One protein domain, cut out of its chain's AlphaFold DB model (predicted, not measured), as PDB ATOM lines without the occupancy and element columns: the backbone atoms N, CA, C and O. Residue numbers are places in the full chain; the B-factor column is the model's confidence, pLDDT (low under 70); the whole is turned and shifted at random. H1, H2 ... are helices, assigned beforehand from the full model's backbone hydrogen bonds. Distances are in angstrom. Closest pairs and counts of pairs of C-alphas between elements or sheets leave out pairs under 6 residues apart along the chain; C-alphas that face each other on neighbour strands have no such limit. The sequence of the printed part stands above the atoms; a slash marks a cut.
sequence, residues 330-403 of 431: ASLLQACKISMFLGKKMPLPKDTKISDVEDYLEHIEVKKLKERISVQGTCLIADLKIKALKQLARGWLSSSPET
ATOM      1  N   ALA A 330     124.236 130.598 140.715       81.50
ATOM      2  CA  ALA A 330     124.347 131.845 141.465       81.50
ATOM      3  C   ALA A 330     124.695 133.045 140.563       81.50
ATOM      4  O   ALA A 330     124.024 134.073 140.643       81.50
ATOM      5  N   SER A 331     125.689 132.924 139.677       83.19
ATOM      6  CA  SER A 331     126.119 133.985 138.755       83.19
ATOM      7  C   SER A 331     125.016 134.385 137.774       83.19
ATOM      8  O   SER A 331     124.782 135.577 137.588       83.19
ATOM      9  N   LEU A 332     124.282 133.413 137.214       81.69
ATOM     10  CA  LEU A 332     123.086 133.663 136.404       81.69
ATOM     11  C   LEU A 332     122.027 134.438 137.198       81.69
ATOM     12  O   LEU A 332     121.535 135.463 136.731       81.69
ATOM     13  N   LEU A 333     121.711 134.002 138.422       82.88
ATOM     14  CA  LEU A 333     120.732 134.681 139.275       82.88
ATOM     15  C   LEU A 333     121.164 136.115 139.636       82.88
ATOM     16  O   LEU A 333     120.319 137.009 139.693       82.88
ATOM     17  N   GLN A 334     122.459 136.362 139.859       83.50
ATOM     18  CA  GLN A 334     122.984 137.714 140.073       83.50
ATOM     19  C   GLN A 334     122.885 138.575 138.805       83.50
ATOM     20  O   GLN A 334     122.386 139.698 138.880       83.50
ATOM     21  N   ALA A 335     123.270 138.047 137.639       86.12
ATOM     22  CA  ALA A 335     123.164 138.747 136.358       86.12
ATOM     23  C   ALA A 335     121.709 139.130 136.024       86.12
ATOM     24  O   ALA A 335     121.443 140.268 135.630       86.12
ATOM     25  N   CYS A 336     120.755 138.223 136.260       83.56
ATOM     26  CA  CYS A 336     119.325 138.496 136.105       83.56
ATOM     27  C   CYS A 336     118.837 139.578 137.082       83.56
ATOM     28  O   CYS A 336     118.150 140.505 136.661       83.56
ATOM     29  N   LYS A 337     119.230 139.524 138.365       84.19
ATOM     30  CA  LYS A 337     118.876 140.557 139.361       84.19
ATOM     31  C   LYS A 337     119.400 141.945 138.983       84.19
ATOM     32  O   LYS A 337     118.658 142.914 139.112       84.19
ATOM     33  N   ILE A 338     120.640 142.040 138.495       86.56
ATOM     34  CA  ILE A 338     121.232 143.294 137.997       86.56
ATOM     35  C   ILE A 338     120.442 143.810 136.790       86.56
ATOM     36  O   ILE A 338     119.997 144.955 136.794       86.56
ATOM     37  N   SER A 339     120.197 142.940 135.809       86.25
ATOM     38  CA  SER A 339     119.445 143.262 134.591       86.25
ATOM     39  C   SER A 339     118.043 143.803 134.898       86.25
ATOM     40  O   SER A 339     117.708 144.913 134.494       86.25
ATOM     41  N   MET A 340     117.255 143.063 135.689       84.00
ATOM     42  CA  MET A 340     115.886 143.437 136.066       84.00
ATOM     43  C   MET A 340     115.825 144.704 136.924       84.00
ATOM     44  O   MET A 340     114.857 145.458 136.831       84.00
ATOM     45  N   PHE A 341     116.822 144.943 137.783       85.50
ATOM     46  CA  PHE A 341     116.899 146.181 138.557       85.50
ATOM     47  C   PHE A 341     117.102 147.393 137.641       85.50
ATOM     48  O   PHE A 341     116.417 148.403 137.805       85.50
ATOM     49  N   LEU A 342     118.011 147.281 136.667       84.94
ATOM     50  CA  LEU A 342     118.294 148.347 135.711       84.94
ATOM     51  C   LEU A 342     117.090 148.599 134.793       84.94
ATOM     52  O   LEU A 342     116.630 149.734 134.738       84.94
ATOM     53  N   GLY A 343     116.482 147.558 134.208       82.88
ATOM     54  CA  GLY A 343     115.270 147.693 133.383       82.88
ATOM     55  C   GLY A 343     114.097 148.363 134.107       82.88
ATOM     56  O   GLY A 343     113.419 149.209 133.531       82.88
ATOM     57  N   LYS A 344     113.905 148.077 135.404       82.56
ATOM     58  CA  LYS A 344     112.864 148.718 136.234       82.56
ATOM     59  C   LYS A 344     113.187 150.142 136.694       82.56
ATOM     60  O   LYS A 344     112.279 150.843 137.135       82.56
ATOM     61  N   LYS A 345     114.455 150.568 136.681       80.06
ATOM     62  CA  LYS A 345     114.869 151.920 137.111       80.06
ATOM     63  C   LYS A 345     115.179 152.862 135.954       80.06
ATOM     64  O   LYS A 345     115.106 154.072 136.142       80.06
ATOM     65  N   MET A 346     115.534 152.310 134.804       79.56
ATOM     66  CA  MET A 346     115.919 152.998 133.581       79.56
ATOM     67  C   MET A 346     115.418 152.145 132.404       79.56
ATOM     68  O   MET A 346     116.183 151.335 131.871       79.56
ATOM     69  N   PRO A 347     114.128 152.250 132.031       78.62
ATOM     70  CA  PRO A 347     113.631 151.596 130.831       78.62
ATOM     71  C   PRO A 347     114.339 152.173 129.599       78.62
ATOM     72  O   PRO A 347     114.570 153.380 129.509       78.62
ATOM     73  N   LEU A 348     114.700 151.299 128.664       78.81
ATOM     74  CA  LEU A 348     115.388 151.628 127.419       78.81
ATOM     75  C   LEU A 348     114.519 151.214 126.220       78.81
ATOM     76  O   LEU A 348     113.955 150.116 126.241       78.81
ATOM     77  N   PRO A 349     114.439 152.032 125.153       76.12
ATOM     78  CA  PRO A 349     113.784 151.648 123.903       76.12
ATOM     79  C   PRO A 349     114.351 150.345 123.318       76.12
ATOM     80  O   PRO A 349     115.563 150.113 123.365       76.12
ATOM     81  N   LYS A 350     113.497 149.494 122.735       69.62
ATOM     82  CA  LYS A 350     113.890 148.168 122.203       69.62
ATOM     83  C   LYS A 350     114.854 148.232 121.007       69.62
ATOM     84  O   LYS A 350     115.513 147.239 120.706       69.62
ATOM     85  N   ASP A 351     114.936 149.375 120.334       78.88
ATOM     86  CA  ASP A 351     115.865 149.682 119.242       78.88
ATOM     87  C   ASP A 351     117.251 150.158 119.722       78.88
ATOM     88  O   ASP A 351     118.192 150.193 118.924       78.88
ATOM     89  N   THR A 352     117.413 150.449 121.022       84.19
ATOM     90  CA  THR A 352     118.715 150.770 121.632       84.19
ATOM     91  C   THR A 352     119.707 149.643 121.349       84.19
ATOM     92  O   THR A 352     119.463 148.473 121.665       84.19
ATOM     93  N   LYS A 353     120.855 149.968 120.745       88.56
ATOM     94  CA  LYS A 353     121.822 148.939 120.351       88.56
ATOM     95  C   LYS A 353     122.496 148.359 121.585       88.56
ATOM     96  O   LYS A 353     122.823 149.072 122.526       88.56
ATOM     97  N   ILE A 354     122.813 147.067 121.523       86.31
ATOM     98  CA  ILE A 354     123.540 146.368 122.593       86.31
ATOM     99  C   ILE A 354     124.864 147.082 122.920       86.31
ATOM    100  O   ILE A 354     125.177 147.199 124.094       86.31
ATOM    101  N   SER A 355     125.577 147.627 121.926       88.25
ATOM    102  CA  SER A 355     126.803 148.429 122.114       88.25
ATOM    103  C   SER A 355     126.614 149.640 123.024       88.25
ATOM    104  O   SER A 355     127.483 149.960 123.825       88.25
ATOM    105  N   ASP A 356     125.468 150.299 122.899       86.88
ATOM    106  CA  ASP A 356     125.183 151.587 123.526       86.88
ATOM    107  C   ASP A 356     124.790 151.341 125.008       86.88
ATOM    108  O   ASP A 356     125.097 152.131 125.899       86.88
ATOM    109  N   VAL A 357     124.199 150.169 125.291       87.38
ATOM    110  CA  VAL A 357     123.958 149.649 126.651       87.38
ATOM    111  C   VAL A 357     125.219 149.032 127.268       87.38
ATOM    112  O   VAL A 357     125.399 149.118 128.479       87.38
ATOM    113  N   GLU A 358     126.101 148.420 126.469       87.19
ATOM    114  CA  GLU A 358     127.422 147.949 126.911       87.19
ATOM    115  C   GLU A 358     128.265 149.133 127.420       87.19
ATOM    116  O   GLU A 358     128.677 149.121 128.577       87.19
ATOM    117  N   ASP A 359     128.419 150.198 126.631       87.38
ATOM    118  CA  ASP A 359     129.134 151.417 127.042       87.38
ATOM    119  C   ASP A 359     128.534 152.053 128.313       87.38
ATOM    120  O   ASP A 359     129.246 152.336 129.282       87.38
ATOM    121  N   TYR A 360     127.203 152.191 128.390       86.31
ATOM    122  CA  TYR A 360     126.563 152.719 129.600       86.31
ATOM    123  C   TYR A 360     126.809 151.831 130.832       86.31
ATOM    124  O   TYR A 360     127.108 152.338 131.915       86.31
ATOM    125  N   LEU A 361     126.720 150.501 130.686       85.75
ATOM    126  CA  LEU A 361     127.018 149.542 131.754       85.75
ATOM    127  C   LEU A 361     128.465 149.655 132.244       85.75
ATOM    128  O   LEU A 361     128.690 149.528 133.451       85.75
ATOM    129  N   GLU A 362     129.431 149.921 131.360       84.75
ATOM    130  CA  GLU A 362     130.836 150.130 131.730       84.75
ATOM    131  C   GLU A 362     131.025 151.362 132.632       84.75
ATOM    132  O   GLU A 362     131.867 151.349 133.533       84.75
ATOM    133  N   HIS A 363     130.165 152.371 132.516       85.38
ATOM    134  CA  HIS A 363     130.220 153.582 133.337       85.38
ATOM    135  C   HIS A 363     129.495 153.470 134.698       85.38
ATOM    136  O   HIS A 363     129.708 154.308 135.578       85.38
ATOM    137  N   ILE A 364     128.697 152.421 134.957       83.75
ATOM    138  CA  ILE A 364     128.008 152.255 136.255       83.75
ATOM    139  C   ILE A 364     128.984 151.819 137.364       83.75
ATOM    140  O   ILE A 364     129.653 150.786 137.278       83.75
ATOM    141  N   GLU A 365     129.039 152.554 138.476       83.06
ATOM    142  CA  GLU A 365     129.818 152.148 139.655       83.06
ATOM    143  C   GLU A 365     129.261 150.879 140.323       83.06
ATOM    144  O   GLU A 365     128.104 150.824 140.746       83.06
ATOM    145  N   VAL A 366     130.136 149.895 140.554       80.69
ATOM    146  CA  VAL A 366     129.810 148.648 141.275       80.69
ATOM    147  C   VAL A 366     129.250 148.923 142.678       80.69
ATOM    148  O   VAL A 366     128.361 148.206 143.139       80.69
ATOM    149  N   LYS A 367     129.710 149.990 143.349       79.38
ATOM    150  CA  LYS A 367     129.200 150.411 144.665       79.38
ATOM    151  C   LYS A 367     127.718 150.807 144.601       79.38
ATOM    152  O   LYS A 367     126.931 150.282 145.382       79.38
ATOM    153  N   LYS A 368     127.328 151.619 143.609       78.56
ATOM    154  CA  LYS A 368     125.934 152.046 143.378       78.56
ATOM    155  C   LYS A 368     125.004 150.871 143.047       78.56
ATOM    156  O   LYS A 368     123.833 150.913 143.411       78.56
ATOM    157  N   LEU A 369     125.515 149.812 142.407       78.94
ATOM    158  CA  LEU A 369     124.780 148.552 142.219       78.94
ATOM    159  C   LEU A 369     124.644 147.774 143.539       78.94
ATOM    160  O   LEU A 369     123.536 147.410 143.925       78.94
ATOM    161  N   LYS A 370     125.745 147.562 144.272       78.25
ATOM    162  CA  LYS A 370     125.761 146.796 145.534       78.25
ATOM    163  C   LYS A 370     124.908 147.429 146.643       78.25
ATOM    164  O   LYS A 370     124.348 146.716 147.464       78.25
ATOM    165  N   GLU A 371     124.802 148.755 146.674       78.31
ATOM    166  CA  GLU A 371     123.963 149.494 147.631       78.31
ATOM    167  C   GLU A 371     122.462 149.411 147.320       78.31
ATOM    168  O   GLU A 371     121.643 149.659 148.200       78.31
ATOM    169  N   ARG A 372     122.087 149.074 146.078       72.25
ATOM    170  CA  ARG A 372     120.694 149.103 145.598       72.25
ATOM    171  C   ARG A 372     120.113 147.727 145.272       72.25
ATOM    172  O   ARG A 372     118.912 147.624 145.035       72.25
ATOM    173  N   ILE A 373     120.937 146.677 145.262       71.94
ATOM    174  CA  ILE A 373     120.526 145.306 144.954       71.94
ATOM    175  C   ILE A 373     121.120 144.361 146.002       71.94
ATOM    176  O   ILE A 373     122.337 144.304 146.169       71.94
ATOM    177  N   SER A 374     120.271 143.580 146.676       64.62
ATOM    178  CA  SER A 374     120.663 142.612 147.715       64.62
ATOM    179  C   SER A 374     121.413 141.407 147.127       64.62
ATOM    180  O   SER A 374     120.859 140.318 146.945       64.62
ATOM    181  N   VAL A 375     122.684 141.628 146.789       62.06
ATOM    182  CA  VAL A 375     123.584 140.692 146.108       62.06
ATOM    183  C   VAL A 375     124.826 140.444 146.966       62.06
ATOM    184  O   VAL A 375     125.422 141.371 147.515       62.06
ATOM    185  N   GLN A 376     125.221 139.176 147.090       56.00
ATOM    186  CA  GLN A 376     126.411 138.772 147.840       56.00
ATOM    187  C   GLN A 376     127.672 138.885 146.970       56.00
ATOM    188  O   GLN A 376     127.715 138.344 145.867       56.00
ATOM    189  N   GLY A 377     128.707 139.537 147.511       60.62
ATOM    190  CA  GLY A 377     130.033 139.664 146.898       60.62
ATOM    191  C   GLY A 377     130.177 140.862 145.953       60.62
ATOM    192  O   GLY A 377     129.650 140.867 144.847       60.62
ATOM    193  N   THR A 378     130.968 141.866 146.349       61.50
ATOM    194  CA  THR A 378     131.361 142.978 145.459       61.50
ATOM    195  C   THR A 378     132.192 142.506 144.273       61.50
ATOM    196  O   THR A 378     132.002 143.016 143.172       61.50
ATOM    197  N   CYS A 379     133.072 141.522 144.487       70.19
ATOM    198  CA  CYS A 379     133.950 140.988 143.450       70.19
ATOM    199  C   CYS A 379     133.138 140.374 142.301       70.19
ATOM    200  O   CYS A 379     133.400 140.697 141.153       70.19
ATOM    201  N   LEU A 380     132.085 139.592 142.586       74.50
ATOM    202  CA  LEU A 380     131.256 138.978 141.538       74.50
ATOM    203  C   LEU A 380     130.397 140.002 140.774       74.50
ATOM    204  O   LEU A 380     130.245 139.867 139.564       74.50
ATOM    205  N   ILE A 381     129.901 141.064 141.423       76.50
ATOM    206  CA  ILE A 381     129.225 142.170 140.713       76.50
ATOM    207  C   ILE A 381     130.218 142.899 139.792       76.50
ATOM    208  O   ILE A 381     129.866 143.228 138.661       76.50
ATOM    209  N   ALA A 382     131.457 143.125 140.245       79.19
ATOM    210  CA  ALA A 382     132.511 143.712 139.419       79.19
ATOM    211  C   ALA A 382     132.896 142.800 138.243       79.19
ATOM    212  O   ALA A 382     132.990 143.280 137.120       79.19
ATOM    213  N   ASP A 383     133.042 141.495 138.471       78.38
ATOM    214  CA  ASP A 383     133.373 140.508 137.439       78.38
ATOM    215  C   ASP A 383     132.252 140.374 136.397       78.38
ATOM    216  O   ASP A 383     132.517 140.385 135.197       78.38
ATOM    217  N   LEU A 384     130.989 140.332 136.835       83.50
ATOM    218  CA  LEU A 384     129.823 140.370 135.947       83.50
ATOM    219  C   LEU A 384     129.783 141.668 135.134       83.50
ATOM    220  O   LEU A 384     129.551 141.618 133.927       83.50
ATOM    221  N   LYS A 385     130.055 142.818 135.762       82.56
ATOM    222  CA  LYS A 385     130.137 144.105 135.064       82.56
ATOM    223  C   LYS A 385     131.276 144.113 134.037       82.56
ATOM    224  O   LYS A 385     131.037 144.494 132.908       82.56
ATOM    225  N   ILE A 386     132.489 143.697 134.390       81.12
ATOM    226  CA  ILE A 386     133.677 143.838 133.528       81.12
ATOM    227  C   ILE A 386     133.720 142.772 132.423       81.12
ATOM    228  O   ILE A 386     134.192 143.041 131.323       81.12
ATOM    229  N   LYS A 387     133.231 141.556 132.690       81.62
ATOM    230  CA  LYS A 387     133.382 140.407 131.779       81.62
ATOM    231  C   LYS A 387     132.076 140.009 131.083       81.62
ATOM    232  O   LYS A 387     132.128 139.437 129.999       81.62
ATOM    233  N   ALA A 388     130.905 140.313 131.657       84.94
ATOM    234  CA  ALA A 388     129.595 139.898 131.131       84.94
ATOM    235  C   ALA A 388     128.692 141.042 130.624       84.94
ATOM    236  O   ALA A 388     127.496 140.811 130.424       84.94
ATOM    237  N   LEU A 389     129.256 142.227 130.337       86.88
ATOM    238  CA  LEU A 389     128.602 143.380 129.683       86.88
ATOM    239  C   LEU A 389     127.532 142.980 128.660       86.88
ATOM    240  O   LEU A 389     126.363 143.326 128.813       86.88
ATOM    241  N   LYS A 390     127.906 142.158 127.674       84.12
ATOM    242  CA  LYS A 390     127.023 141.722 126.583       84.12
ATOM    243  C   LYS A 390     125.775 140.971 127.039       84.12
ATOM    244  O   LYS A 390     124.732 141.068 126.394       84.12
ATOM    245  N   GLN A 391     125.867 140.205 128.124       85.19
ATOM    246  CA  GLN A 391     124.731 139.462 128.671       85.19
ATOM    247  C   GLN A 391     123.877 140.349 129.583       85.19
ATOM    248  O   GLN A 391     122.655 140.260 129.521       85.19
ATOM    249  N   LEU A 392     124.500 141.242 130.362       87.75
ATOM    250  CA  LEU A 392     123.792 142.247 131.161       87.75
ATOM    251  C   LEU A 392     123.007 143.223 130.270       87.75
ATOM    252  O   LEU A 392     121.841 143.483 130.543       87.75
ATOM    253  N   ALA A 393     123.590 143.686 129.160       87.00
ATOM    254  CA  ALA A 393     122.929 144.545 128.175       87.00
ATOM    255  C   ALA A 393     121.701 143.862 127.549       87.00
ATOM    256  O   ALA A 393     120.611 144.431 127.511       87.00
ATOM    257  N   ARG A 394     121.848 142.600 127.118       85.00
ATOM    258  CA  ARG A 394     120.733 141.778 126.615       85.00
ATOM    259  C   ARG A 394     119.655 141.565 127.671       85.00
ATOM    260  O   ARG A 394     118.475 141.658 127.347       85.00
ATOM    261  N   GLY A 395     120.044 141.266 128.910       84.94
ATOM    262  CA  GLY A 395     119.123 141.061 130.024       84.94
ATOM    263  C   GLY A 395     118.338 142.327 130.358       84.94
ATOM    264  O   GLY A 395     117.121 142.262 130.492       84.94
ATOM    265  N   TRP A 396     119.016 143.477 130.428       88.25
ATOM    266  CA  TRP A 396     118.409 144.788 130.661       88.25
ATOM    267  C   TRP A 396     117.367 145.096 129.582       88.25
ATOM    268  O   TRP A 396     116.195 145.253 129.925       88.25
ATOM    269  N   LEU A 397     117.746 145.060 128.298       84.62
ATOM    270  CA  LEU A 397     116.830 145.276 127.166       84.62
ATOM    271  C   LEU A 397     115.636 144.304 127.175       84.62
ATOM    272  O   LEU A 397     114.521 144.686 126.838       84.62
ATOM    273  N   SER A 398     115.849 143.060 127.619       82.31
ATOM    274  CA  SER A 398     114.796 142.036 127.748       82.31
ATOM    275  C   SER A 398     113.897 142.219 128.983       82.31
ATOM    276  O   SER A 398     112.900 141.515 129.119       82.31
ATOM    277  N   SER A 399     114.251 143.127 129.896       80.56
ATOM    278  CA  SER A 399     113.525 143.439 131.140       80.56
ATOM    279  C   SER A 399     112.921 144.850 131.154       80.56
ATOM    280  O   SER A 399     112.431 145.297 132.192       80.56
ATOM    281  N   SER A 400     112.972 145.544 130.014       73.56
ATOM    282  CA  SER A 400     112.416 146.880 129.830       73.56
ATOM    283  C   SER A 400     111.021 146.822 129.191       73.56
ATOM    284  O   SER A 400     110.886 146.240 128.110       73.56
ATOM    285  N   PRO A 401     109.996 147.462 129.779       57.88
ATOM    286  CA  PRO A 401     108.833 147.906 129.010       57.88
ATOM    287  C   PRO A 401     109.259 149.026 128.037       57.88
ATOM    288  O   PRO A 401     110.299 149.653 128.246       57.88
ATOM    289  N   GLU A 402     108.549 149.354 126.959       57.62
ATOM    290  CA  GLU A 402     107.411 148.731 126.245       57.62
ATOM    291  C   GLU A 402     107.421 149.318 124.803       57.62
ATOM    292  O   GLU A 402     108.318 150.095 124.481       57.62
ATOM    293  N   THR A 403     106.542 149.000 123.850       41.25
ATOM    294  CA  THR A 403     105.376 148.094 123.779       41.25
ATOM    295  C   THR A 403     105.705 146.820 122.991       41.25
ATOM    296  O   THR A 403     106.849 146.609 122.576       41.25
TER     297      THR A 403
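Overview. This is residues 330 to 403 of the 431 residues of an uncharacterized protein of Aphis glycines (UniProt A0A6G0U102). A compact cluster of crossed helices, with H5 packed between H1, the longest helix, and H2. H4 crosses the first part of H1 at one end of the cluster and short H3 packs on it, while the last printed residues, 398 to 403, trail toward the other end. The printed part has 74 residues with five named helices, H1 to H5 in chain order, and no named strand, and its class is all helix. The radius of gyration of the C-alphas is 11.3 A, compact, and the elongated outline spans 34 by 20 by 20 A.

Arrangement. H1, residues 330 to 345, touches H5, residues 389 to 397, at a steep tilt of 48 degrees, the same way; their closest C-alphas, Ser 339 and Trp 396, are 4.3 A apart. H5 touches H2, residues 354 to 363, only just about perpendicular at 70.4 degrees, closest at the C-alphas of Val 357 and Ala 393, 5.4 A. H1, with residues 331 to 335 alone, touches H4, residues 378 to 387, about perpendicular at 80 degrees; the closest C-alphas, Ala 335 and Leu 384, are 6.9 A apart. H4 touches H3, residues 366 to 370, closest at the C-alphas of Val 366 and Ala 382, 5.9 A. H2 and H4 only just touch, only at their ends, with 3 pairs of C-alphas within 8 A. H1 and H2 are apart. In H1, H2, H3, H4 and H5 every O i to N i+4 pair is within hydrogen-bond range.

Along the chain. H1 begins at C-alpha 330 (124.347, 131.845, 141.465) and is 22.6 A long. H2 measures 14.6 A, H3 6.2 A, H4 14.1 A and H5 12.2 A, ending at C-alpha 397 (116.830, 145.276, 127.166).

Size, cuts and confidence. The C-alphas farthest apart, Cys 379 and Thr 403, are 35.4 A apart. The printed part has no cut and no long link. Model confidence is under 70 at residue 350, residues 374 to 378 and residues 401 to 403.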